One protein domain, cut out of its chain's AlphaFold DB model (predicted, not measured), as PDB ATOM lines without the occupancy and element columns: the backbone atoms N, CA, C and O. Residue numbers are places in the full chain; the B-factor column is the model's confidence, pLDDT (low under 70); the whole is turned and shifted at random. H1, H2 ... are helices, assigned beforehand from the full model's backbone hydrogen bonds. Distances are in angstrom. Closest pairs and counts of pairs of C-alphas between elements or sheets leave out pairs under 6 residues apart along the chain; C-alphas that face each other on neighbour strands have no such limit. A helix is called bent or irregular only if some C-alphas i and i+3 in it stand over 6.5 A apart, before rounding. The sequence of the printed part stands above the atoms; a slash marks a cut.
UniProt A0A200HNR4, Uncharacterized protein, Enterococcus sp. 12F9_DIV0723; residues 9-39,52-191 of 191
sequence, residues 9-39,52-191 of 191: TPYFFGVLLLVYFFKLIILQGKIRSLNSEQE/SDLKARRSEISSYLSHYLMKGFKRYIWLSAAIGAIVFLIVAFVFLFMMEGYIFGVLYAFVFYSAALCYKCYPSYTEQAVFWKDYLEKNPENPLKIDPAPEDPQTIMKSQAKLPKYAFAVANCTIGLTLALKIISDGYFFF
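Overview. This is residues 9 to 39 and 52 to 191 of the 191 residues of an uncharacterized protein of Enterococcus sp. 12F9_DIV0723 (UniProt A0A200HNR4). This is a long, loose rod of helices: the longest helix, H6, bent but running nearly straight, has H4 beside its arm H6b, H3 folds back on the other side of H4 as a helical hairpin, and H1 runs lengthwise beside H6, meeting H4 with its first residues. H5, the long link after it and H2 lie toward one end of the rod, while residues 183 to 191 stick out at the other. The printed part has 171 residues with six named helices, H1 to H6 in order along the chain, and no named strand; the class is all helix. The whole is loose, with a radius of gyration of the C-alphas of 20.4 A, and the C-alphas span 78 by 30 by 27 A.

Arrangement. H6, residues 153 to 190, was assigned as one helix by its hydrogen bonds but is bent: C-alphas 161 and 164 are 6.7 A apart. Its arms H6a, residues 153 to 161, and H6b, residues 164 to 190, stand at a shallow tilt of 20 degrees. H6b touches H4, residues 101 to 121, at a shallow tilt of 18 degrees, opposite ways; their closest C-alphas, those of Ala 109 and Ala 171, are 4.1 A apart. H1, residues 9 to 39, only just touches H6b, with 3 pairs of C-alphas within 8 A, the closest being Phe 13 and Thr 174 at 7.6 A; only its residues 13 to 20 take part. H1, H4 and H6b form a bundle, three helices or arms lying lengthwise together. H1 touches H4 with residues 9 to 13 alone, the same way at a shallow tilt of 21 degrees, closest at the C-alphas of Pro 10 and Phe 104, 6.0 A apart. With residues 27 to 31 alone H1 touches H6a, closest at the C-alphas of Leu 27 and Ser 159, 7.4 A apart. H3, residues 73 to 97, forms a helical hairpin with H4, at a shallow tilt of 22 degrees; the closest C-alphas, those of Ala 81 and Ser 114, are 4.6 A apart. H3 and H6b are apart. H5, residues 125 to 138, touches H6a with residues 125 to 126 alone, at a steep tilt of 49 degrees, closest at the C-alphas of Tyr 125 and Met 157, 6.0 A apart. H2, residues 52 to 69, touches no helix but is close to H5, not clearly touching, and about perpendicular to it at 78 degrees; the closest C-alphas, Leu 65 and Gln 128, are 7.6 A apart. In H1, H2, H5 and H6a every O i to N i+4 pair is within hydrogen-bond range, as are 20 of 21 in H3, 15 of 17 in H4 and 21 of 23 in H6b.

Along the chain. H1 measures 45.0 A from C-alpha 9 at (110.708, 173.241, 121.381) to C-alpha 39. H2 measures 25.4 A, H3 36.8 A, H4 31.2 A and H5 19.8 A. H6a begins with C-alpha 153 at (130.579, 182.518, 152.347), and H6b, 39.9 A long, ends with C-alpha 190 at (92.766, 160.311, 115.596).

Size, cuts and confidence. The two C-alphas farthest apart, those of Glu 141 and Phe 191, are 78.1 A from each other. Residues 137 to 142 and 183 to 191 stand free. Residues 40 to 51 are not printed, and C-alphas 39 and 52 are 12.7 A apart across this cut. The link from H5 to H6, residues 139 to 152, is long; those from H2 to H3, H3 to H4 and H4 to H5 are tight. The mean pLDDT of the printed part is 82.6, with values under 70 at residues 99 to 101, 148 to 153 and 187 to 191.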
ATOM      1  N   THR A   9     110.433 173.809 120.054       75.62
ATOM      2  CA  THR A   9     110.708 173.241 121.381       75.62
ATOM      3  C   THR A   9     112.208 173.094 121.689       75.62
ATOM      4  O   THR A   9     112.619 173.496 122.781       75.62
ATOM      5  N   PRO A  10     113.064 172.625 120.754       76.81
ATOM      6  CA  PRO A  10     114.513 172.567 120.968       76.81
ATOM      7  C   PRO A  10     115.130 173.940 121.267       76.81
ATOM      8  O   PRO A  10     115.982 174.057 122.144       76.81
ATOM      9  N   TYR A  11     114.659 174.999 120.600       79.75
ATOM     10  CA  TYR A  11     115.156 176.363 120.805       79.75
ATOM     11  C   TYR A  11     114.754 176.919 122.172       79.75
ATOM     12  O   TYR A  11     115.584 177.512 122.860       79.75
ATOM     13  N   PHE A  12     113.512 176.681 122.601       82.38
ATOM     14  CA  PHE A  12     113.050 177.074 123.934       82.38
ATOM     15  C   PHE A  12     113.898 176.426 125.042       82.38
ATOM     16  O   PHE A  12     114.379 177.117 125.945       82.38
ATOM     17  N   PHE A  13     114.157 175.118 124.945       80.06
ATOM     18  CA  PHE A  13     115.025 174.425 125.904       80.06
ATOM     19  C   PHE A  13     116.488 174.869 125.806       80.06
ATOM     20  O   PHE A  13     117.149 175.008 126.837       80.06
ATOM     21  N   GLY A  14     116.973 175.184 124.602       80.88
ATOM     22  CA  GLY A  14     118.285 175.794 124.390       80.88
ATOM     23  C   GLY A  14     118.444 177.131 125.122       80.88
ATOM     24  O   GLY A  14     119.470 177.358 125.763       80.88
ATOM     25  N   VAL A  15     117.415 177.986 125.120       86.25
ATOM     26  CA  VAL A  15     117.417 179.250 125.882       86.25
ATOM     27  C   VAL A  15     117.482 178.989 127.389       86.25
ATOM     28  O   VAL A  15     118.282 179.618 128.082       86.25
ATOM     29  N   LEU A  16     116.702 178.036 127.915       84.69
ATOM     30  CA  LEU A  16     116.754 177.674 129.339       84.69
ATOM     31  C   LEU A  16     118.130 177.137 129.752       84.69
ATOM     32  O   LEU A  16     118.637 177.486 130.822       84.69
ATOM     33  N   LEU A  17     118.747 176.323 128.893       83.56
ATOM     34  CA  LEU A  17     120.108 175.827 129.074       83.56
ATOM     35  C   LEU A  17     121.108 176.993 129.132       83.56
ATOM     36  O   LEU A  17     121.922 177.054 130.050       83.56
ATOM     37  N   LEU A  18     121.000 177.958 128.214       87.06
ATOM     38  CA  LEU A  18     121.826 179.170 128.193       87.06
ATOM     39  C   LEU A  18     121.684 179.987 129.480       87.06
ATOM     40  O   LEU A  18     122.689 180.351 130.090       87.06
ATOM     41  N   VAL A  19     120.453 180.228 129.942       88.06
ATOM     42  CA  VAL A  19     120.187 180.937 131.207       88.06
ATOM     43  C   VAL A  19     120.818 180.203 132.392       88.06
ATOM     44  O   VAL A  19     121.399 180.834 133.282       88.06
ATOM     45  N   TYR A  20     120.732 178.873 132.414       84.50
ATOM     46  CA  TYR A  20     121.384 178.062 133.436       84.50
ATOM     47  C   TYR A  20     122.911 178.208 133.381       84.50
ATOM     48  O   TYR A  20     123.524 178.503 134.409       84.50
ATOM     49  N   PHE A  21     123.519 178.108 132.195       85.31
ATOM     50  CA  PHE A  21     124.956 178.322 132.002       85.31
ATOM     51  C   PHE A  21     125.408 179.722 132.429       85.31
ATOM     52  O   PHE A  21     126.416 179.837 133.124       85.31
ATOM     53  N   PHE A  22     124.650 180.777 132.119       87.75
ATOM     54  CA  PHE A  22     124.953 182.131 132.594       87.75
ATOM     55  C   PHE A  22     124.993 182.213 134.122       87.75
ATOM     56  O   PHE A  22     125.925 182.791 134.686       87.75
ATOM     57  N   LYS A  23     124.033 181.588 134.819       86.56
ATOM     58  CA  LYS A  23     124.061 181.516 136.290       86.56
ATOM     59  C   LYS A  23     125.294 180.773 136.806       86.56
ATOM     60  O   LYS A  23     125.848 181.181 137.828       86.56
ATOM     61  N   LEU A  24     125.735 179.723 136.109       84.12
ATOM     62  CA  LEU A  24     126.969 179.015 136.457       84.12
ATOM     63  C   LEU A  24     128.201 179.901 136.276       84.12
ATOM     64  O   LEU A  24     129.034 179.953 137.175       84.12
ATOM     65  N   ILE A  25     128.296 180.628 135.162       86.06
ATOM     66  CA  ILE A  25     129.417 181.534 134.879       86.06
ATOM     67  C   ILE A  25     129.511 182.625 135.950       86.06
ATOM     68  O   ILE A  25     130.594 182.862 136.479       86.06
ATOM     69  N   ILE A  26     128.386 183.240 136.329       86.12
ATOM     70  CA  ILE A  26     128.356 184.257 137.391       86.12
ATOM     71  C   ILE A  26     128.852 183.673 138.720       86.12
ATOM     72  O   ILE A  26     129.651 184.306 139.410       86.12
ATOM     73  N   LEU A  27     128.406 182.465 139.082       83.88
ATOM     74  CA  LEU A  27     128.864 181.809 140.307       83.88
ATOM     75  C   LEU A  27     130.371 181.515 140.259       83.88
ATOM     76  O   LEU A  27     131.074 181.819 141.218       83.88
ATOM     77  N   GLN A  28     130.871 180.974 139.148       83.56
ATOM     78  CA  GLN A  28     132.299 180.700 138.960       83.56
ATOM     79  C   GLN A  28     133.140 181.981 139.007       83.56
ATOM     80  O   GLN A  28     134.222 181.979 139.588       83.56
ATOM     81  N   GLY A  29     132.626 183.089 138.464       84.25
ATOM     82  CA  GLY A  29     133.255 184.405 138.568       84.25
ATOM     83  C   GLY A  29     133.424 184.856 140.019       84.25
ATOM     84  O   GLY A  29     134.528 185.230 140.408       84.25
ATOM     85  N   LYS A  30     132.371 184.729 140.840       83.50
ATOM     86  CA  LYS A  30     132.424 185.040 142.282       83.50
ATOM     87  C   LYS A  30     133.403 184.148 143.043       83.50
ATOM     88  O   LYS A  30     134.145 184.613 143.896       83.50
ATOM     89  N   ILE A  31     133.427 182.854 142.731       80.81
ATOM     90  CA  ILE A  31     134.373 181.916 143.350       80.81
ATOM     91  C   ILE A  31     135.811 182.293 142.977       80.81
ATOM     92  O   ILE A  31     136.701 182.294 143.824       80.81
ATOM     93  N   ARG A  32     136.044 182.644 141.709       83.81
ATOM     94  CA  ARG A  32     137.365 183.040 141.222       83.81
ATOM     95  C   ARG A  32     137.845 184.345 141.852       83.81
ATOM     96  O   ARG A  32     139.029 184.421 142.172       83.81
ATOM     97  N   SER A  33     136.968 185.335 142.043       82.50
ATOM     98  CA  SER A  33     137.340 186.581 142.722       82.50
ATOM     99  C   SER A  33     137.745 186.322 144.173       82.50
ATOM    100  O   SER A  33     138.821 186.752 144.569       82.50
ATOM    101  N   LEU A  34     136.979 185.514 144.918       78.94
ATOM    102  CA  LEU A  34     137.349 185.143 146.290       78.94
ATOM    103  C   LEU A  34     138.676 184.384 146.360       78.94
ATOM    104  O   LEU A  34     139.511 184.679 147.210       78.94
ATOM    105  N   ASN A  35     138.895 183.428 145.455       79.62
ATOM    106  CA  ASN A  35     140.162 182.701 145.401       79.62
ATOM    107  C   ASN A  35     141.332 183.650 145.093       79.62
ATOM    108  O   ASN A  35     142.415 183.476 145.640       79.62
ATOM    109  N   SER A  36     141.121 184.659 144.241       81.75
ATOM    110  CA  SER A  36     142.133 185.675 143.941       81.75
ATOM    111  C   SER A  36     142.450 186.544 145.158       81.75
ATOM    112  O   SER A  36     143.618 186.807 145.423       81.75
ATOM    113  N   GLU A  37     141.438 186.971 145.913       82.69
ATOM    114  CA  GLU A  37     141.632 187.730 147.157       82.69
ATOM    115  C   GLU A  37     142.379 186.908 148.211       82.69
ATOM    116  O   GLU A  37     143.299 187.407 148.854       82.69
ATOM    117  N   GLN A  38     142.024 185.628 148.360       80.38
ATOM    118  CA  GLN A  38     142.736 184.711 149.250       80.38
ATOM    119  C   GLN A  38     144.201 184.559 148.855       80.38
ATOM    120  O   GLN A  38     145.074 184.532 149.717       80.38
ATOM    121  N   GLU A  39     144.490 184.462 147.561       81.38
ATOM    122  CA  GLU A  39     145.869 184.377 147.099       81.38
ATOM    123  C   GLU A  39     146.673 185.640 147.330       81.38
ATOM    124  O   GLU A  39     147.850 185.529 147.664       81.38
ATOM    125  N   SER A  52     154.518 178.861 141.024       86.81
ATOM    126  CA  SER A  52     154.514 177.395 140.989       86.81
ATOM    127  C   SER A  52     154.070 176.787 142.315       86.81
ATOM    128  O   SER A  52     153.260 175.859 142.300       86.81
ATOM    129  N   ASP A  53     154.517 177.338 143.443       85.44
ATOM    130  CA  ASP A  53     154.147 176.844 144.775       85.44
ATOM    131  C   ASP A  53     152.665 177.091 145.059       85.44
ATOM    132  O   ASP A  53     151.968 176.223 145.584       85.44
ATOM    133  N   LEU A  54     152.139 178.247 144.641       83.44
ATOM    134  CA  LEU A  54     150.708 178.546 144.736       83.44
ATOM    135  C   LEU A  54     149.873 177.569 143.899       83.44
ATOM    136  O   LEU A  54     148.845 177.068 144.366       83.44
ATOM    137  N   LYS A  55     150.323 177.248 142.680       86.75
ATOM    138  CA  LYS A  55     149.650 176.272 141.812       86.75
ATOM    139  C   LYS A  55     149.694 174.858 142.399       86.75
ATOM    140  O   LYS A  55     148.666 174.176 142.388       86.75
ATOM    141  N   ALA A  56     150.844 174.434 142.925       87.19
ATOM    142  CA  ALA A  56     151.004 173.147 143.599       87.19
ATOM    143  C   ALA A  56     150.080 173.054 144.819       87.19
ATOM    144  O   ALA A  56     149.257 172.140 144.896       87.19
ATOM    145  N   ARG A  57     150.091 174.079 145.680       88.31
ATOM    146  CA  ARG A  57     149.199 174.190 146.840       88.31
ATOM    147  C   ARG A  57     147.726 174.072 146.450       88.31
ATOM    148  O   ARG A  57     146.991 173.309 147.070       88.31
ATOM    149  N   ARG A  58     147.256 174.794 145.423       85.62
ATOM    150  CA  ARG A  58     145.857 174.671 144.957       85.62
ATOM    151  C   ARG A  58     145.512 173.233 144.562       85.62
ATOM    152  O   ARG A  58     144.416 172.761 144.867       85.62
ATOM    153  N   SER A  59     146.431 172.560 143.872       86.38
ATOM    154  CA  SER A  59     146.264 171.163 143.466       86.38
ATOM    155  C   SER A  59     146.187 170.235 144.678       86.38
ATOM    156  O   SER A  59     145.284 169.403 144.755       86.38
ATOM    157  N   GLU A  60     147.071 170.418 145.658       88.56
ATOM    158  CA  GLU A  60     147.082 169.643 146.901       88.56
ATOM    159  C   GLU A  60     145.805 169.841 147.714       88.56
ATOM    160  O   GLU A  60     145.175 168.860 148.096       88.56
ATOM    161  N   ILE A  61     145.363 171.088 147.899       88.19
ATOM    162  CA  ILE A  61     144.106 171.414 148.586       88.19
ATOM    163  C   ILE A  61     142.925 170.733 147.894       88.19
ATOM    164  O   ILE A  61     142.104 170.095 148.552       88.19
ATOM    165  N   SER A  62     142.844 170.839 146.564       84.56
ATOM    166  CA  SER A  62     141.781 170.212 145.773       84.56
ATOM    167  C   SER A  62     141.808 168.684 145.891       84.56
ATOM    168  O   SER A  62     140.772 168.050 146.108       84.56
ATOM    169  N   SER A  63     142.998 168.088 145.808       86.69
ATOM    170  CA  SER A  63     143.202 166.645 145.949       86.69
ATOM    171  C   SER A  63     142.813 166.156 147.343       86.69
ATOM    172  O   SER A  63     142.071 165.182 147.467       86.69
ATOM    173  N   TYR A  64     143.231 166.874 148.388       88.50
ATOM    174  CA  TYR A  64     142.899 166.579 149.778       88.50
ATOM    175  C   TYR A  64     141.384 166.653 149.990       88.50
ATOM    176  O   TYR A  64     140.762 165.690 150.438       88.50
ATOM    177  N   LEU A  65     140.752 167.746 149.557       86.06
ATOM    178  CA  LEU A  65     139.305 167.915 149.652       86.06
ATOM    179  C   LEU A  65     138.547 166.794 148.926       86.06
ATOM    180  O   LEU A  65     137.611 166.215 149.475       86.06
ATOM    181  N   SER A  66     138.967 166.451 147.709       84.06
ATOM    182  CA  SER A  66     138.370 165.369 146.920       84.06
ATOM    183  C   SER A  66     138.553 164.005 147.591       84.06
ATOM    184  O   SER A  66     137.609 163.214 147.669       84.06
ATOM    185  N   HIS A  67     139.737 163.736 148.143       86.44
ATOM    186  CA  HIS A  67     140.039 162.479 148.818       86.44
ATOM    187  C   HIS A  67     139.134 162.238 150.033       86.44
ATOM    188  O   HIS A  67     138.657 161.116 150.221       86.44
ATOM    189  N   TYR A  68     138.877 163.276 150.834       86.69
ATOM    190  CA  TYR A  68     138.102 163.156 152.071       86.69
ATOM    191  C   TYR A  68     136.599 163.405 151.883       86.69
ATOM    192  O   TYR A  68     135.790 162.638 152.404       86.69
ATOM    193  N   LEU A  69     136.197 164.426 151.118       85.00
ATOM    194  CA  LEU A  69     134.787 164.824 150.966       85.00
ATOM    195  C   LEU A  69     134.098 164.251 149.720       85.00
ATOM    196  O   LEU A  69     132.867 164.307 149.623       85.00
ATOM    197  N   MET A  70     134.852 163.683 148.776       83.19
ATOM    198  CA  MET A  70     134.324 163.013 147.582       83.19
ATOM    199  C   MET A  70     134.776 161.546 147.507       83.19
ATOM    200  O   MET A  70     135.069 161.029 146.435       83.19
ATOM    201  N   LYS A  71     134.838 160.821 148.626       81.62
ATOM    202  CA  LYS A  71     135.223 159.399 148.597       81.62
ATOM    203  C   LYS A  71     134.066 158.479 148.174       81.62
ATOM    204  O   LYS A  71     132.892 158.757 148.425       81.62
ATOM    205  N   GLY A  72     134.411 157.350 147.548       83.69
ATOM    206  CA  GLY A  72     133.499 156.229 147.293       83.69
ATOM    207  C   GLY A  72     132.320 156.577 146.380       83.69
ATOM    208  O   GLY A  72     132.498 157.109 145.283       83.69
ATOM    209  N   PHE A  73     131.106 156.271 146.844       84.25
ATOM    210  CA  PHE A  73     129.869 156.384 146.065       84.25
ATOM    211  C   PHE A  73     129.574 157.819 145.588       84.25
ATOM    212  O   PHE A  73     129.113 158.010 144.466       84.25
ATOM    213  N   LYS A  74     129.916 158.843 146.388       85.50
ATOM    214  CA  LYS A  74     129.687 160.261 146.042       85.50
ATOM    215  C   LYS A  74     130.487 160.681 144.800       85.50
ATOM    216  O   LYS A  74     129.941 161.346 143.922       85.50
ATOM    217  N   ARG A  75     131.746 160.236 144.675       86.38
ATOM    218  CA  ARG A  75     132.574 160.484 143.478       86.38
ATOM    219  C   ARG A  75     132.145 159.669 142.279       86.38
ATOM    220  O   ARG A  75     132.192 160.202 141.176       86.38
ATOM    221  N   TYR A  76     131.706 158.428 142.480       89.06
ATOM    222  CA  TYR A  76     131.139 157.639 141.390       89.06
ATOM    223  C   TYR A  76     129.921 158.346 140.784       89.06
ATOM    224  O   TYR A  76     129.928 158.625 139.592       89.06
ATOM    225  N   ILE A  77     128.942 158.753 141.607       89.69
ATOM    226  CA  ILE A  77     127.764 159.487 141.118       89.69
ATOM    227  C   ILE A  77     128.172 160.783 140.419       89.69
ATOM    228  O   ILE A  77     127.662 161.073 139.342       89.69
ATOM    229  N   TRP A  78     129.084 161.560 141.010       89.75
ATOM    230  CA  TRP A  78     129.530 162.818 140.413       89.75
ATOM    231  C   TRP A  78     130.172 162.606 139.033       89.75
ATOM    232  O   TRP A  78     129.817 163.306 138.087       89.75
ATOM    233  N   LEU A  79     131.057 161.613 138.893       89.94
ATOM    234  CA  LEU A  79     131.690 161.275 137.614       89.94
ATOM    235  C   LEU A  79     130.667 160.763 136.597       89.94
ATOM    236  O   LEU A  79     130.644 161.245 135.467       89.94
ATOM    237  N   SER A  80     129.797 159.832 136.993       91.94
ATOM    238  CA  SER A  80     128.745 159.298 136.125       91.94
ATOM    239  C   SER A  80     127.785 160.392 135.660       91.94
ATOM    240  O   SER A  80     127.420 160.418 134.489       91.94
ATOM    241  N   ALA A  81     127.416 161.326 136.538       93.06
ATOM    242  CA  ALA A  81     126.579 162.466 136.189       93.06
ATOM    243  C   ALA A  81     127.308 163.441 135.250       93.06
ATOM    244  O   ALA A  81     126.720 163.904 134.276       93.06
ATOM    245  N   ALA A  82     128.595 163.718 135.478       91.06
ATOM    246  CA  ALA A  82     129.378 164.583 134.597       91.06
ATOM    247  C   ALA A  82     129.509 163.987 133.186       91.06
ATOM    248  O   ALA A  82     129.254 164.676 132.199       91.06
ATOM    249  N   ILE A  83     129.834 162.693 133.093       93.94
ATOM    250  CA  ILE A  83     129.898 161.962 131.820       93.94
ATOM    251  C   ILE A  83     128.514 161.926 131.166       93.94
ATOM    252  O   ILE A  83     128.391 162.229 129.982       93.94
ATOM    253  N   GLY A  84     127.468 161.624 131.939       92.50
ATOM    254  CA  GLY A  84     126.086 161.609 131.469       92.50
ATOM    255  C   GLY A  84     125.678 162.939 130.840       92.50
ATOM    256  O   GLY A  84     125.205 162.950 129.708       92.50
ATOM    257  N   ALA A  85     125.936 164.067 131.510       91.19
ATOM    258  CA  ALA A  85     125.642 165.396 130.971       91.19
ATOM    259  C   ALA A  85     126.304 165.631 129.603       91.19
ATOM    260  O   ALA A  85     125.653 166.145 128.694       91.19
ATOM    261  N   ILE A  86     127.569 165.229 129.442       92.38
ATOM    262  CA  ILE A  86     128.306 165.356 128.175       92.38
ATOM    263  C   ILE A  86     127.672 164.475 127.095       92.38
ATOM    264  O   ILE A  86     127.389 164.958 125.999       92.38
ATOM    265  N   VAL A  87     127.402 163.205 127.407       94.06
ATOM    266  CA  VAL A  87     126.789 162.260 126.465       94.06
ATOM    267  C   VAL A  87     125.416 162.759 126.012       94.06
ATOM    268  O   VAL A  87     125.165 162.826 124.813       94.06
ATOM    269  N   PHE A  88     124.547 163.183 126.934       92.94
ATOM    270  CA  PHE A  88     123.218 163.688 126.582       92.94
ATOM    271  C   PHE A  88     123.270 164.984 125.767       92.94
ATOM    272  O   PHE A  88     122.434 165.161 124.885       92.94
ATOM    273  N   LEU A  89     124.255 165.860 126.000       89.81
ATOM    274  CA  LEU A  89     124.472 167.043 125.161       89.81
ATOM    275  C   LEU A  89     124.907 166.671 123.739       89.81
ATOM    276  O   LEU A  89     124.389 167.245 122.785       89.81
ATOM    277  N   ILE A  90     125.817 165.703 123.585       90.12
ATOM    278  CA  ILE A  90     126.254 165.213 122.267       90.12
ATOM    279  C   ILE A  90     125.076 164.579 121.525       90.12
ATOM    280  O   ILE A  90     124.833 164.903 120.365       90.12
ATOM    281  N   VAL A  91     124.313 163.715 122.197       89.56
ATOM    282  CA  VAL A  91     123.132 163.074 121.607       89.56
ATOM    283  C   VAL A  91     122.096 164.133 121.220       89.56
ATOM    284  O   VAL A  91     121.636 164.131 120.083       89.56
ATOM    285  N   ALA A  92     121.793 165.098 122.095       85.50
ATOM    286  CA  ALA A  92     120.896 166.209 121.764       85.50
ATOM    287  C   ALA A  92     121.386 166.992 120.538       85.50
ATOM    288  O   ALA A  92     120.594 167.308 119.656       85.50
ATOM    289  N   PHE A  93     122.688 167.257 120.434       84.06
ATOM    290  CA  PHE A  93     123.256 167.934 119.273       84.06
ATOM    291  C   PHE A  93     123.071 167.132 117.974       84.06
ATOM    292  O   PHE A  93     122.651 167.697 116.969       84.06
ATOM    293  N   VAL A  94     123.310 165.816 117.988       84.56
ATOM    294  CA  VAL A  94     123.115 164.948 116.809       84.56
ATOM    295  C   VAL A  94     121.650 164.912 116.376       84.56
ATOM    296  O   VAL A  94     121.348 165.090 115.195       84.56
ATOM    297  N   PHE A  95     120.725 164.754 117.324       80.44
ATOM    298  CA  PHE A  95     119.290 164.730 117.030       80.44
ATOM    299  C   PHE A  95     118.766 166.065 116.471       80.44
ATOM    300  O   PHE A  95     117.668 166.104 115.916       80.44
ATOM    301  N   LEU A  96     119.557 167.146 116.531       76.62
ATOM    302  CA  LEU A  96     119.136 168.488 116.088       76.62
ATOM    303  C   LEU A  96     119.048 168.543 114.576       76.62
ATOM    304  O   LEU A  96     118.153 169.175 114.024       76.62
ATOM    305  N   PHE A  97     119.917 167.778 113.926       72.19
ATOM    306  CA  PHE A  97     119.941 167.595 112.484       72.19
ATOM    307  C   PHE A  97     118.892 166.586 111.995       72.19
ATOM    308  O   PHE A  97     118.518 166.619 110.828       72.19
ATOM    309  N   MET A  98     118.377 165.729 112.882       73.31
ATOM    310  CA  MET A  98     117.391 164.688 112.553       73.31
ATOM    311  C   MET A  98     115.935 165.194 112.628       73.31
ATOM    312  O   MET A  98     115.019 164.478 112.243       73.31
ATOM    313  N   MET A  99     115.706 166.435 113.088       64.50
ATOM    314  CA  MET A  99     114.388 167.099 113.163       64.50
ATOM    315  C   MET A  99     113.331 166.390 114.041       64.50
ATOM    316  O   MET A  99     112.139 166.696 113.949       64.50
ATOM    317  N   GLU A 100     113.740 165.500 114.948       66.69
ATOM    318  CA  GLU A 100     112.839 164.846 115.906       66.69
ATOM    319  C   GLU A 100     112.629 165.709 117.163       66.69
ATOM    320  O   GLU A 100     113.332 165.584 118.160       66.69
ATOM    321  N   GLY A 101     111.635 166.602 117.138       65.94
ATOM    322  CA  GLY A 101     111.435 167.619 118.184       65.94
ATOM    323  C   GLY A 101     111.111 167.107 119.600       65.94
ATOM    324  O   GLY A 101     111.360 167.819 120.568       65.94
ATOM    325  N   TYR A 102     110.582 165.889 119.759       70.31
ATOM    326  CA  TYR A 102     110.144 165.377 121.072       70.31
ATOM    327  C   TYR A 102     111.272 164.795 121.916       70.31
ATOM    328  O   TYR A 102     111.310 165.004 123.129       70.31
ATOM    329  N   ILE A 103     112.207 164.080 121.289       77.88
ATOM    330  CA  ILE A 103     113.311 163.438 122.010       77.88
ATOM    331  C   ILE A 103     114.232 164.482 122.655       77.88
ATOM    332  O   ILE A 103     114.825 164.234 123.703       77.88
ATOM    333  N   PHE A 104     114.246 165.698 122.102       77.69
ATOM    334  CA  PHE A 104     114.948 166.851 122.648       77.69
ATOM    335  C   PHE A 104     114.623 167.157 124.092       77.69
ATOM    336  O   PHE A 104     115.539 167.319 124.894       77.69
ATOM    337  N   GLY A 105     113.342 167.259 124.432       79.56
ATOM    338  CA  GLY A 105     112.969 167.605 125.795       79.56
ATOM    339  C   GLY A 105     113.439 166.541 126.784       79.56
ATOM    340  O   GLY A 105     114.008 166.864 127.823       79.56
ATOM    341  N   VAL A 106     113.332 165.264 126.416       85.44
ATOM    342  CA  VAL A 106     113.836 164.161 127.246       85.44
ATOM    343  C   VAL A 106     115.353 164.270 127.445       85.44
ATOM    344  O   VAL A 106     115.828 164.244 128.581       85.44
ATOM    345  N   LEU A 107     116.113 164.473 126.366       88.75
ATOM    346  CA  LEU A 107     117.571 164.621 126.423       88.75
ATOM    347  C   LEU A 107     117.991 165.837 127.264       88.75
ATOM    348  O   LEU A 107     118.854 165.717 128.135       88.75
ATOM    349  N   TYR A 108     117.339 166.989 127.079       86.12
ATOM    350  CA  TYR A 108     117.600 168.188 127.877       86.12
ATOM    351  C   TYR A 108     117.292 167.976 129.359       86.12
ATOM    352  O   TYR A 108     118.064 168.415 130.214       86.12
ATOM    353  N   ALA A 109     116.207 167.280 129.695       89.06
ATOM    354  CA  ALA A 109     115.897 166.969 131.085       89.06
ATOM    355  C   ALA A 109     116.981 166.099 131.732       89.06
ATOM    356  O   ALA A 109     117.388 166.377 132.861       89.06
ATOM    357  N   PHE A 110     117.522 165.118 131.005       91.81
ATOM    358  CA  PHE A 110     118.648 164.319 131.488       91.81
ATOM    359  C   PHE A 110     119.925 165.144 131.698       91.81
ATOM    360  O   PHE A 110     120.629 164.917 132.688       91.81
ATOM    361  N   VAL A 111     120.203 166.141 130.850       91.88
ATOM    362  CA  VAL A 111     121.300 167.101 131.084       91.88
ATOM    363  C   VAL A 111     121.084 167.861 132.395       91.88
ATOM    364  O   VAL A 111     122.000 167.947 133.215       91.88
ATOM    365  N   PHE A 112     119.874 168.370 132.640       90.31
ATOM    366  CA  PHE A 112     119.564 169.105 133.868       90.31
ATOM    367  C   PHE A 112     119.594 168.223 135.124       90.31
ATOM    368  O   PHE A 112     120.122 168.657 136.150       90.31
ATOM    369  N   TYR A 113     119.108 166.981 135.065       93.00
ATOM    370  CA  TYR A 113     119.245 166.037 136.178       93.00
ATOM    371  C   TYR A 113     120.706 165.712 136.470       93.00
ATOM    372  O   TYR A 113     121.120 165.731 137.629       93.00
ATOM    373  N   SER A 114     121.499 165.479 135.426       92.00
ATOM    374  CA  SER A 114     122.933 165.226 135.550       92.00
ATOM    375  C   SER A 114     123.645 166.422 136.186       92.00
ATOM    376  O   SER A 114     124.391 166.268 137.150       92.00
ATOM    377  N   ALA A 115     123.329 167.643 135.746       89.12
ATOM    378  CA  ALA A 115     123.851 168.860 136.355       89.12
ATOM    379  C   ALA A 115     123.437 168.992 137.834       89.12
ATOM    380  O   ALA A 115     124.276 169.311 138.679       89.12
ATOM    381  N   ALA A 116     122.176 168.707 138.177       89.50
ATOM    382  CA  ALA A 116     121.696 168.734 139.560       89.50
ATOM    383  C   ALA A 116     122.440 167.722 140.449       89.50
ATOM    384  O   ALA A 116     122.817 168.059 141.575       89.50
ATOM    385  N   LEU A 117     122.686 166.512 139.938       89.56
ATOM    386  CA  LEU A 117     123.459 165.477 140.624       89.56
ATOM    387  C   LEU A 117     124.913 165.902 140.824       89.56
ATOM    388  O   LEU A 117     125.414 165.785 141.941       89.56
ATOM    389  N   CYS A 118     125.561 166.479 139.808       87.62
ATOM    390  CA  CYS A 118     126.910 167.030 139.947       87.62
ATOM    391  C   CYS A 118     126.985 168.057 141.084       87.62
ATOM    392  O   CYS A 118     127.883 167.979 141.916       87.62
ATOM    393  N   TYR A 119     126.026 168.983 141.177       83.56
ATOM    394  CA  TYR A 119     126.013 169.979 142.253       83.56
ATOM    395  C   TYR A 119     125.696 169.390 143.627       83.56
ATOM    396  O   TYR A 119     126.283 169.816 144.617       83.56
ATOM    397  N   LYS A 120     124.786 168.414 143.705       84.69
ATOM    398  CA  LYS A 120     124.403 167.769 144.971       84.69
ATOM    399  C   LYS A 120     125.504 166.851 145.513       84.69
ATOM    400  O   LYS A 120     125.666 166.731 146.723       84.69
ATOM    401  N   CYS A 121     126.241 166.193 144.624       84.88
ATOM    402  CA  CYS A 121     127.335 165.290 144.975       84.88
ATOM    403  C   CYS A 121     128.685 166.005 145.100       84.88
ATOM    404  O   CYS A 121     129.643 165.388 145.556       84.88
ATOM    405  N   TYR A 122     128.784 167.283 144.741       82.12
ATOM    406  CA  TYR A 122     129.968 168.080 145.039       82.12
ATOM    407  C   TYR A 122     129.917 168.594 146.490       82.12
ATOM    408  O   TYR A 122     128.829 168.921 146.970       82.12
ATOM    409  N   PRO A 123     131.047 168.676 147.217       81.81
ATOM    410  CA  PRO A 123     131.063 169.193 148.581       81.81
ATOM    411  C   PRO A 123     130.547 170.634 148.634       81.81
ATOM    412  O   PRO A 123     131.043 171.504 147.909       81.81
ATOM    413  N   SER A 124     129.559 170.908 149.486       80.19
ATOM    414  CA  SER A 124     129.050 172.279 149.646       80.19
ATOM    415  C   SER A 124     130.083 173.169 150.337       80.19
ATOM    416  O   SER A 124     130.877 172.673 151.132       80.19
ATOM    417  N   TYR A 125     130.051 174.485 150.110       77.69
ATOM    418  CA  TYR A 125     130.950 175.407 150.824       77.69
ATOM    419  C   TYR A 125     130.865 175.278 152.352       77.69
ATOM    420  O   TYR A 125     131.875 175.405 153.031       77.69
ATOM    421  N   THR A 126     129.690 174.947 152.891       78.69
ATOM    422  CA  THR A 126     129.489 174.631 154.313       78.69
ATOM    423  C   THR A 126     130.255 173.396 154.765       78.69
ATOM    424  O   THR A 126     130.955 173.446 155.770       78.69
ATOM    425  N   GLU A 127     130.135 172.290 154.023       81.94
ATOM    426  CA  GLU A 127     130.860 171.046 154.320       81.94
ATOM    427  C   GLU A 127     132.370 171.280 154.247       81.94
ATOM    428  O   GLU A 127     133.112 170.807 155.102       81.94
ATOM    429  N   GLN A 128     132.816 172.058 153.256       85.12
ATOM    430  CA  GLN A 128     134.218 172.432 153.112       85.12
ATOM    431  C   GLN A 128     134.691 173.315 154.275       85.12
ATOM    432  O   GLN A 128     135.773 173.086 154.800       85.12
ATOM    433  N   ALA A 129     133.893 174.292 154.712       82.12
ATOM    434  CA  ALA A 129     134.249 175.177 155.821       82.12
ATOM    435  C   ALA A 129     134.403 174.415 157.144       82.12
ATOM    436  O   ALA A 129     135.390 174.618 157.849       82.12
ATOM    437  N   VAL A 130     133.469 173.510 157.456       86.31
ATOM    438  CA  VAL A 130     133.565 172.638 158.640       86.31
ATOM    439  C   VAL A 130     134.794 171.736 158.535       86.31
ATOM    440  O   VAL A 130     135.589 171.675 159.464       86.31
ATOM    441  N   PHE A 131     135.011 171.115 157.375       89.19
ATOM    442  CA  PHE A 131     136.173 170.260 157.143       89.19
ATOM    443  C   PHE A 131     137.505 170.993 157.350       89.19
ATOM    444  O   PHE A 131     138.409 170.465 157.995       89.19
ATOM    445  N   TRP A 132     137.633 172.214 156.826       87.94
ATOM    446  CA  TRP A 132     138.851 173.004 156.993       87.94
ATOM    447  C   TRP A 132     139.047 173.480 158.428       87.94
ATOM    448  O   TRP A 132     140.186 173.528 158.889       87.94
ATOM    449  N   LYS A 133     137.961 173.774 159.149       87.81
ATOM    450  CA  LYS A 133     138.025 174.072 160.581       87.81
ATOM    451  C   LYS A 133     138.583 172.876 161.361       87.81
ATOM    452  O   LYS A 133     139.583 173.029 162.055       87.81
ATOM    453  N   ASP A 134     138.018 171.688 161.160       89.38
ATOM    454  CA  ASP A 134     138.476 170.458 161.820       89.38
ATOM    455  C   ASP A 134     139.932 170.115 161.455       89.38
ATOM    456  O   ASP A 134     140.694 169.599 162.275       89.38
ATOM    457  N   TYR A 135     140.338 170.387 160.211       89.69
ATOM    458  CA  TYR A 135     141.715 170.201 159.755       89.69
ATOM    459  C   TYR A 135     142.696 171.126 160.489       89.69
ATOM    460  O   TYR A 135     143.753 170.656 160.911       89.69
ATOM    461  N   LEU A 136     142.350 172.410 160.643       89.75
ATOM    462  CA  LEU A 136     143.183 173.403 161.330       89.75
ATOM    463  C   LEU A 136     143.309 173.100 162.827       89.75
ATOM    464  O   LEU A 136     144.390 173.257 163.384       89.75
ATOM    465  N   GLU A 137     142.241 172.605 163.460       89.81
ATOM    466  CA  GLU A 137     142.282 172.153 164.857       89.81
ATOM    467  C   GLU A 137     143.215 170.946 165.042       89.81
ATOM    468  O   GLU A 137     143.946 170.865 166.028       89.81
ATOM    469  N   LYS A 138     143.232 170.016 164.078       91.31
ATOM    470  CA  LYS A 138     144.100 168.825 164.114       91.31
ATOM    471  C   LYS A 138     145.545 169.097 163.696       91.31
ATOM    472  O   LYS A 138     146.424 168.321 164.058       91.31
ATOM    473  N   ASN A 139     145.792 170.147 162.915       89.75
ATOM    474  CA  ASN A 139     147.101 170.469 162.345       89.75
ATOM    475  C   ASN A 139     147.431 171.950 162.595       89.75
ATOM    476  O   ASN A 139     147.326 172.757 161.663       89.75
ATOM    477  N   PRO A 140     147.851 172.321 163.822       86.31
ATOM    478  CA  PRO A 140     148.104 173.717 164.190       86.31
ATOM    479  C   PRO A 140     149.209 174.374 163.347       86.31
ATOM    480  O   PRO A 140     149.134 175.565 163.060       86.31
ATOM    481  N   GLU A 141     150.181 173.588 162.871       86.44
ATOM    482  CA  GLU A 141     151.260 174.040 161.975       86.44
ATOM    483  C   GLU A 141     150.756 174.484 160.588       86.44
ATOM    484  O   GLU A 141     151.460 175.173 159.854       86.44
ATOM    485  N   ASN A 142     149.534 174.083 160.211       85.81
ATOM    486  CA  ASN A 142     148.871 174.423 158.952       85.81
ATOM    487  C   ASN A 142     149.770 174.268 157.698       85.81
ATOM    488  O   ASN A 142     149.986 175.239 156.967       85.81
ATOM    489  N   PRO A 143     150.263 173.051 157.389       84.69
ATOM    490  CA  PRO A 143     151.200 172.836 156.279       84.69
ATOM    491  C   PRO A 143     150.617 173.221 154.910       84.69
ATOM    492  O   PRO A 143     151.319 173.752 154.057       84.69
ATOM    493  N   LEU A 144     149.305 173.041 154.719       84.12
ATOM    494  CA  LEU A 144     148.581 173.458 153.512       84.12
ATOM    495  C   LEU A 144     148.349 174.981 153.425       84.12
ATOM    496  O   LEU A 144     147.747 175.459 152.456       84.12
ATOM    497  N   LYS A 145     148.795 175.754 154.426       86.25
ATOM    498  CA  LYS A 145     148.602 177.207 154.539       86.25
ATOM    499  C   LYS A 145     147.145 177.594 154.255       86.25
ATOM    500  O   LYS A 145     146.874 178.479 153.443       86.25
ATOM    501  N   ILE A 146     146.186 176.856 154.817       83.50
ATOM    502  CA  ILE A 146     144.753 177.124 154.656       83.50
ATOM    503  C   ILE A 146     144.435 178.444 155.353       83.50
ATOM    504  O   ILE A 146     144.727 178.605 156.536       83.50
ATOM    505  N   ASP A 147     143.844 179.373 154.610       74.69
ATOM    506  CA  ASP A 147     143.272 180.602 155.150       74.69
ATOM    507  C   ASP A 147     141.754 180.386 155.255       74.69
ATOM    508  O   ASP A 147     141.127 180.116 154.219       74.69
ATOM    509  N   PRO A 148     141.149 180.407 156.460       64.38
ATOM    510  CA  PRO A 148     139.701 180.303 156.589       64.38
ATOM    511  C   PRO A 148     139.023 181.367 155.711       64.38
ATOM    512  O   PRO A 148     139.408 182.531 155.688       64.38
ATOM    513  N   ALA A 149     138.066 180.920 154.898       58.12
ATOM    514  CA  ALA A 149     137.494 181.701 153.806       58.12
ATOM    515  C   ALA A 149     136.890 183.056 154.257       58.12
ATOM    516  O   ALA A 149     136.369 183.139 155.368       58.12
ATOM    517  N   PRO A 150     136.945 184.099 153.395       53.34
ATOM    518  CA  PRO A 150     136.557 185.481 153.717       53.34
ATOM    519  C   PRO A 150     135.062 185.651 154.030       53.34
ATOM    520  O   PRO A 150     134.271 184.755 153.760       53.34
ATOM    521  N   GLU A 151     134.692 186.840 154.526       52.56
ATOM    522  CA  GLU A 151     133.401 187.271 155.108       52.56
ATOM    523  C   GLU A 151     132.114 187.069 154.265       52.56
ATOM    524  O   GLU A 151     131.018 187.141 154.824       52.56
ATOM    525  N   ASP A 152     132.193 186.690 152.977       58.50
ATOM    526  CA  ASP A 152     131.020 186.401 152.120       58.50
ATOM    527  C   ASP A 152     130.747 184.903 151.777       58.50
ATOM    528  O   ASP A 152     130.307 184.589 150.659       58.50
ATOM    529  N   PRO A 153     130.922 183.904 152.676       64.50
ATOM    530  CA  PRO A 153     130.579 182.518 152.347       64.50
ATOM    531  C   PRO A 153     129.067 182.365 152.160       64.50
ATOM    532  O   PRO A 153     128.604 181.543 151.369       64.50
ATOM    533  N   GLN A 154     128.272 183.172 152.870       70.88
ATOM    534  CA  GLN A 154     126.821 183.027 152.917       70.88
ATOM    535  C   GLN A 154     126.153 183.303 151.567       70.88
ATOM    536  O   GLN A 154     125.206 182.594 151.208       70.88
ATOM    537  N   THR A 155     126.619 184.293 150.800       71.50
ATOM    538  CA  THR A 155     126.039 184.597 149.482       71.50
ATOM    539  C   THR A 155     126.333 183.478 148.490       71.50
ATOM    540  O   THR A 155     125.426 183.025 147.783       71.50
ATOM    541  N   ILE A 156     127.562 182.958 148.486       74.19
ATOM    542  CA  ILE A 156     127.953 181.832 147.626       74.19
ATOM    543  C   ILE A 156     127.214 180.556 148.025       74.19
ATOM    544  O   ILE A 156     126.663 179.879 147.155       74.19
ATOM    545  N   MET A 157     127.112 180.263 149.322       74.62
ATOM    546  CA  MET A 157     126.356 179.119 149.840       74.62
ATOM    547  C   MET A 157     124.885 179.173 149.416       74.62
ATOM    548  O   MET A 157     124.343 178.183 148.916       74.62
ATOM    549  N   LYS A 158     124.236 180.340 149.549       76.69
ATOM    550  CA  LYS A 158     122.844 180.538 149.110       76.69
ATOM    551  C   LYS A 158     122.694 180.342 147.601       76.69
ATOM    552  O   LYS A 158     121.715 179.730 147.168       76.69
ATOM    553  N   SER A 159     123.632 180.841 146.796       77.06
ATOM    554  CA  SER A 159     123.617 180.657 145.340       77.06
ATOM    555  C   SER A 159     123.844 179.196 144.935       77.06
ATOM    556  O   SER A 159     123.087 178.676 144.112       77.06
ATOM    557  N   GLN A 160     124.810 178.506 145.548       78.69
ATOM    558  CA  GLN A 160     125.123 177.101 145.272       78.69
ATOM    559  C   GLN A 160     123.947 176.180 145.632       78.69
ATOM    560  O   GLN A 160     123.579 175.319 144.838       78.69
ATOM    561  N   ALA A 161     123.295 176.398 146.780       82.00
ATOM    562  CA  ALA A 161     122.169 175.577 147.233       82.00
ATOM    563  C   ALA A 161     120.919 175.685 146.336       82.00
ATOM    564  O   ALA A 161     120.091 174.770 146.296       82.00
ATOM    565  N   LYS A 162     120.757 176.802 145.615       84.44
ATOM    566  CA  LYS A 162     119.619 177.024 144.709       84.44
ATOM    567  C   LYS A 162     119.806 176.369 143.338       84.44
ATOM    568  O   LYS A 162     118.817 175.972 142.729       84.44
ATOM    569  N   LEU A 163     121.043 176.223 142.860       84.31
ATOM    570  CA  LEU A 163     121.346 175.657 141.539       84.31
ATOM    571  C   LEU A 163     120.764 174.257 141.285       84.31
ATOM    572  O   LEU A 163     120.065 174.110 140.280       84.31
ATOM    573  N   PRO A 164     120.954 173.248 142.160       86.12
ATOM    574  CA  PRO A 164     120.393 171.922 141.914       86.12
ATOM    575  C   PRO A 164     118.861 171.938 141.947       86.12
ATOM    576  O   PRO A 164     118.233 171.201 141.194       86.12
ATOM    577  N   LYS A 165     118.244 172.816 142.756       87.19
ATOM    578  CA  LYS A 165     116.782 172.984 142.795       87.19
ATOM    579  C   LYS A 165     116.252 173.552 141.481       87.19
ATOM    580  O   LYS A 165     115.266 173.043 140.961       87.19
ATOM    581  N   TYR A 166     116.917 174.571 140.932       86.19
ATOM    582  CA  TYR A 166     116.555 175.126 139.629       86.19
ATOM    583  C   TYR A 166     116.727 174.101 138.512       86.19
ATOM    584  O   TYR A 166     115.813 173.937 137.714       86.19
ATOM    585  N   ALA A 167     117.850 173.381 138.484       87.19
ATOM    586  CA  ALA A 167     118.085 172.339 137.491       87.19
ATOM    587  C   ALA A 167     117.014 171.234 137.566       87.19
ATOM    588  O   ALA A 167     116.433 170.872 136.549       87.19
ATOM    589  N   PHE A 168     116.674 170.767 138.770       88.88
ATOM    590  CA  PHE A 168     115.634 169.754 138.962       88.88
ATOM    591  C   PHE A 168     114.239 170.249 138.548       88.88
ATOM    592  O   PHE A 168     113.501 169.531 137.877       88.88
ATOM    593  N   ALA A 169     113.882 171.489 138.904       87.69
ATOM    594  CA  ALA A 169     112.614 172.093 138.501       87.69
ATOM    595  C   ALA A 169     112.509 172.218 136.974       87.69
ATOM    596  O   ALA A 169     111.501 171.819 136.397       87.69
ATOM    597  N   VAL A 170     113.569 172.704 136.319       87.81
ATOM    598  CA  VAL A 170     113.620 172.808 134.857       87.81
ATOM    599  C   VAL A 170     113.505 171.427 134.214       87.81
ATOM    600  O   VAL A 170     112.706 171.272 133.299       87.81
ATOM    601  N   ALA A 171     114.210 170.410 134.718       89.88
ATOM    602  CA  ALA A 171     114.121 169.045 134.195       89.88
ATOM    603  C   ALA A 171     112.683 168.493 134.228       89.88
ATOM    604  O   ALA A 171     112.189 167.998 133.215       89.88
ATOM    605  N   ASN A 172     111.989 168.635 135.364       89.50
ATOM    606  CA  ASN A 172     110.605 168.170 135.504       89.50
ATOM    607  C   ASN A 172     109.644 168.931 134.583       89.50
ATOM    608  O   ASN A 172     108.808 168.310 133.928       89.50
ATOM    609  N   CYS A 173     109.777 170.260 134.491       87.44
ATOM    610  CA  CYS A 173     108.966 171.068 133.578       87.44
ATOM    611  C   CYS A 173     109.198 170.672 132.115       87.44
ATOM    612  O   CYS A 173     108.242 170.551 131.352       87.44
ATOM    613  N   THR A 174     110.451 170.424 131.732       86.44
ATOM    614  CA  THR A 174     110.832 169.975 130.389       86.44
ATOM    615  C   THR A 174     110.200 168.624 130.051       86.44
ATOM    616  O   THR A 174     109.624 168.480 128.974       86.44
ATOM    617  N   ILE A 175     110.244 167.652 130.967       86.88
ATOM    618  CA  ILE A 175     109.600 166.341 130.774       86.88
ATOM    619  C   ILE A 175     108.086 166.489 130.665       86.88
ATOM    620  O   ILE A 175     107.495 165.976 129.717       86.88
ATOM    621  N   GLY A 176     107.464 167.220 131.595       85.31
ATOM    622  CA  GLY A 176     106.016 167.428 131.609       85.31
ATOM    623  C   GLY A 176     105.509 168.094 130.330       85.31
ATOM    624  O   GLY A 176     104.555 167.612 129.724       85.31
ATOM    625  N   LEU A 177     106.192 169.146 129.868       84.38
ATOM    626  CA  LEU A 177     105.857 169.827 128.617       84.38
ATOM    627  C   LEU A 177     106.026 168.901 127.406       84.38
ATOM    628  O   LEU A 177     105.184 168.888 126.513       84.38
ATOM    629  N   THR A 178     107.090 168.101 127.388       84.25
ATOM    630  CA  THR A 178     107.372 167.162 126.291       84.25
ATOM    631  C   THR A 178     106.320 166.063 126.202       84.25
ATOM    632  O   THR A 178     105.818 165.783 125.114       84.25
ATOM    633  N   LEU A 179     105.941 165.480 127.343       84.00
ATOM    634  CA  LEU A 179     104.865 164.493 127.440       84.00
ATOM    635  C   LEU A 179     103.529 165.086 126.990       84.00
ATOM    636  O   LEU A 179     102.844 164.477 126.173       84.00
ATOM    637  N   ALA A 180     103.185 166.286 127.463       83.31
ATOM    638  CA  ALA A 180     101.958 166.966 127.060       83.31
ATOM    639  C   ALA A 180     101.918 167.212 125.544       83.31
ATOM    640  O   ALA A 180     100.932 166.876 124.893       83.31
ATOM    641  N   LEU A 181     103.005 167.724 124.956       80.25
ATOM    642  CA  LEU A 181     103.103 167.944 123.509       80.25
ATOM    643  C   LEU A 181     103.000 166.639 122.710       80.25
ATOM    644  O   LEU A 181     102.423 166.639 121.619       80.25
ATOM    645  N   LYS A 182     103.555 165.539 123.231       81.06
ATOM    646  CA  LYS A 182     103.475 164.220 122.595       81.06
ATOM    647  C   LYS A 182     102.047 163.673 122.626       81.06
ATOM    648  O   LYS A 182     101.528 163.324 121.573       81.06
ATOM    649  N   ILE A 183     101.391 163.700 123.788       82.81
ATOM    650  CA  ILE A 183      99.989 163.275 123.953       82.81
ATOM    651  C   ILE A 183      99.065 164.086 123.043       82.81
ATOM    652  O   ILE A 183      98.222 163.515 122.360       82.81
ATOM    653  N   ILE A 184      99.241 165.410 123.007       80.88
ATOM    654  CA  ILE A 184      98.443 166.290 122.151       80.88
ATOM    655  C   ILE A 184      98.638 165.911 120.678       80.88
ATOM    656  O   ILE A 184      97.662 165.735 119.958       80.88
ATOM    657  N   SER A 185      99.883 165.746 120.226       76.19
ATOM    658  CA  SER A 185     100.155 165.365 118.838       76.19
ATOM    659  C   SER A 185      99.578 164.011 118.462       76.19
ATOM    660  O   SER A 185      99.040 163.881 117.368       76.19
ATOM    661  N   ASP A 186      99.687 163.019 119.342       78.94
ATOM    662  CA  ASP A 186      99.168 161.679 119.076       78.94
ATOM    663  C   ASP A 186      97.628 161.669 119.114       78.94
ATOM    664  O   ASP A 186      96.998 160.987 118.311       78.94
ATOM    665  N   GLY A 187      97.006 162.490 119.971       68.56
ATOM    666  CA  GLY A 187      95.550 162.659 120.041       68.56
ATOM    667  C   GLY A 187      94.941 163.411 118.850       68.56
ATOM    668  O   GLY A 187      93.819 163.108 118.452       68.56
ATOM    669  N   TYR A 188      95.677 164.342 118.235       55.81
ATOM    670  CA  TYR A 188      95.250 165.032 117.006       55.81
ATOM    671  C   TYR A 188      95.369 164.170 115.736       55.81
ATOM    672  O   TYR A 188      94.855 164.573 114.699       55.81
ATOM    673  N   PHE A 189      96.023 163.005 115.788       49.22
ATOM    674  CA  PHE A 189      96.090 162.068 114.655       49.22
ATOM    675  C   PHE A 189      94.862 161.145 114.543       49.22
ATOM    676  O   PHE A 189      94.745 160.415 113.562       49.22
ATOM    677  N   PHE A 190      93.955 161.173 115.527       43.56
ATOM    678  CA  PHE A 190      92.766 160.311 115.596       43.56
ATOM    679  C   PHE A 190      91.434 161.023 115.286       43.56
ATOM    680  O   PHE A 190      90.380 160.408 115.452       43.56
ATOM    681  N   PHE A 191      91.465 162.276 114.818       41.00
ATOM    682  CA  PHE A 191      90.287 163.033 114.374       41.00
ATOM    683  C   PHE A 191      90.489 163.638 112.988       41.00
ATOM    684  O   PHE A 191      91.603 164.143 112.724       41.00
TER     685      PHE A 191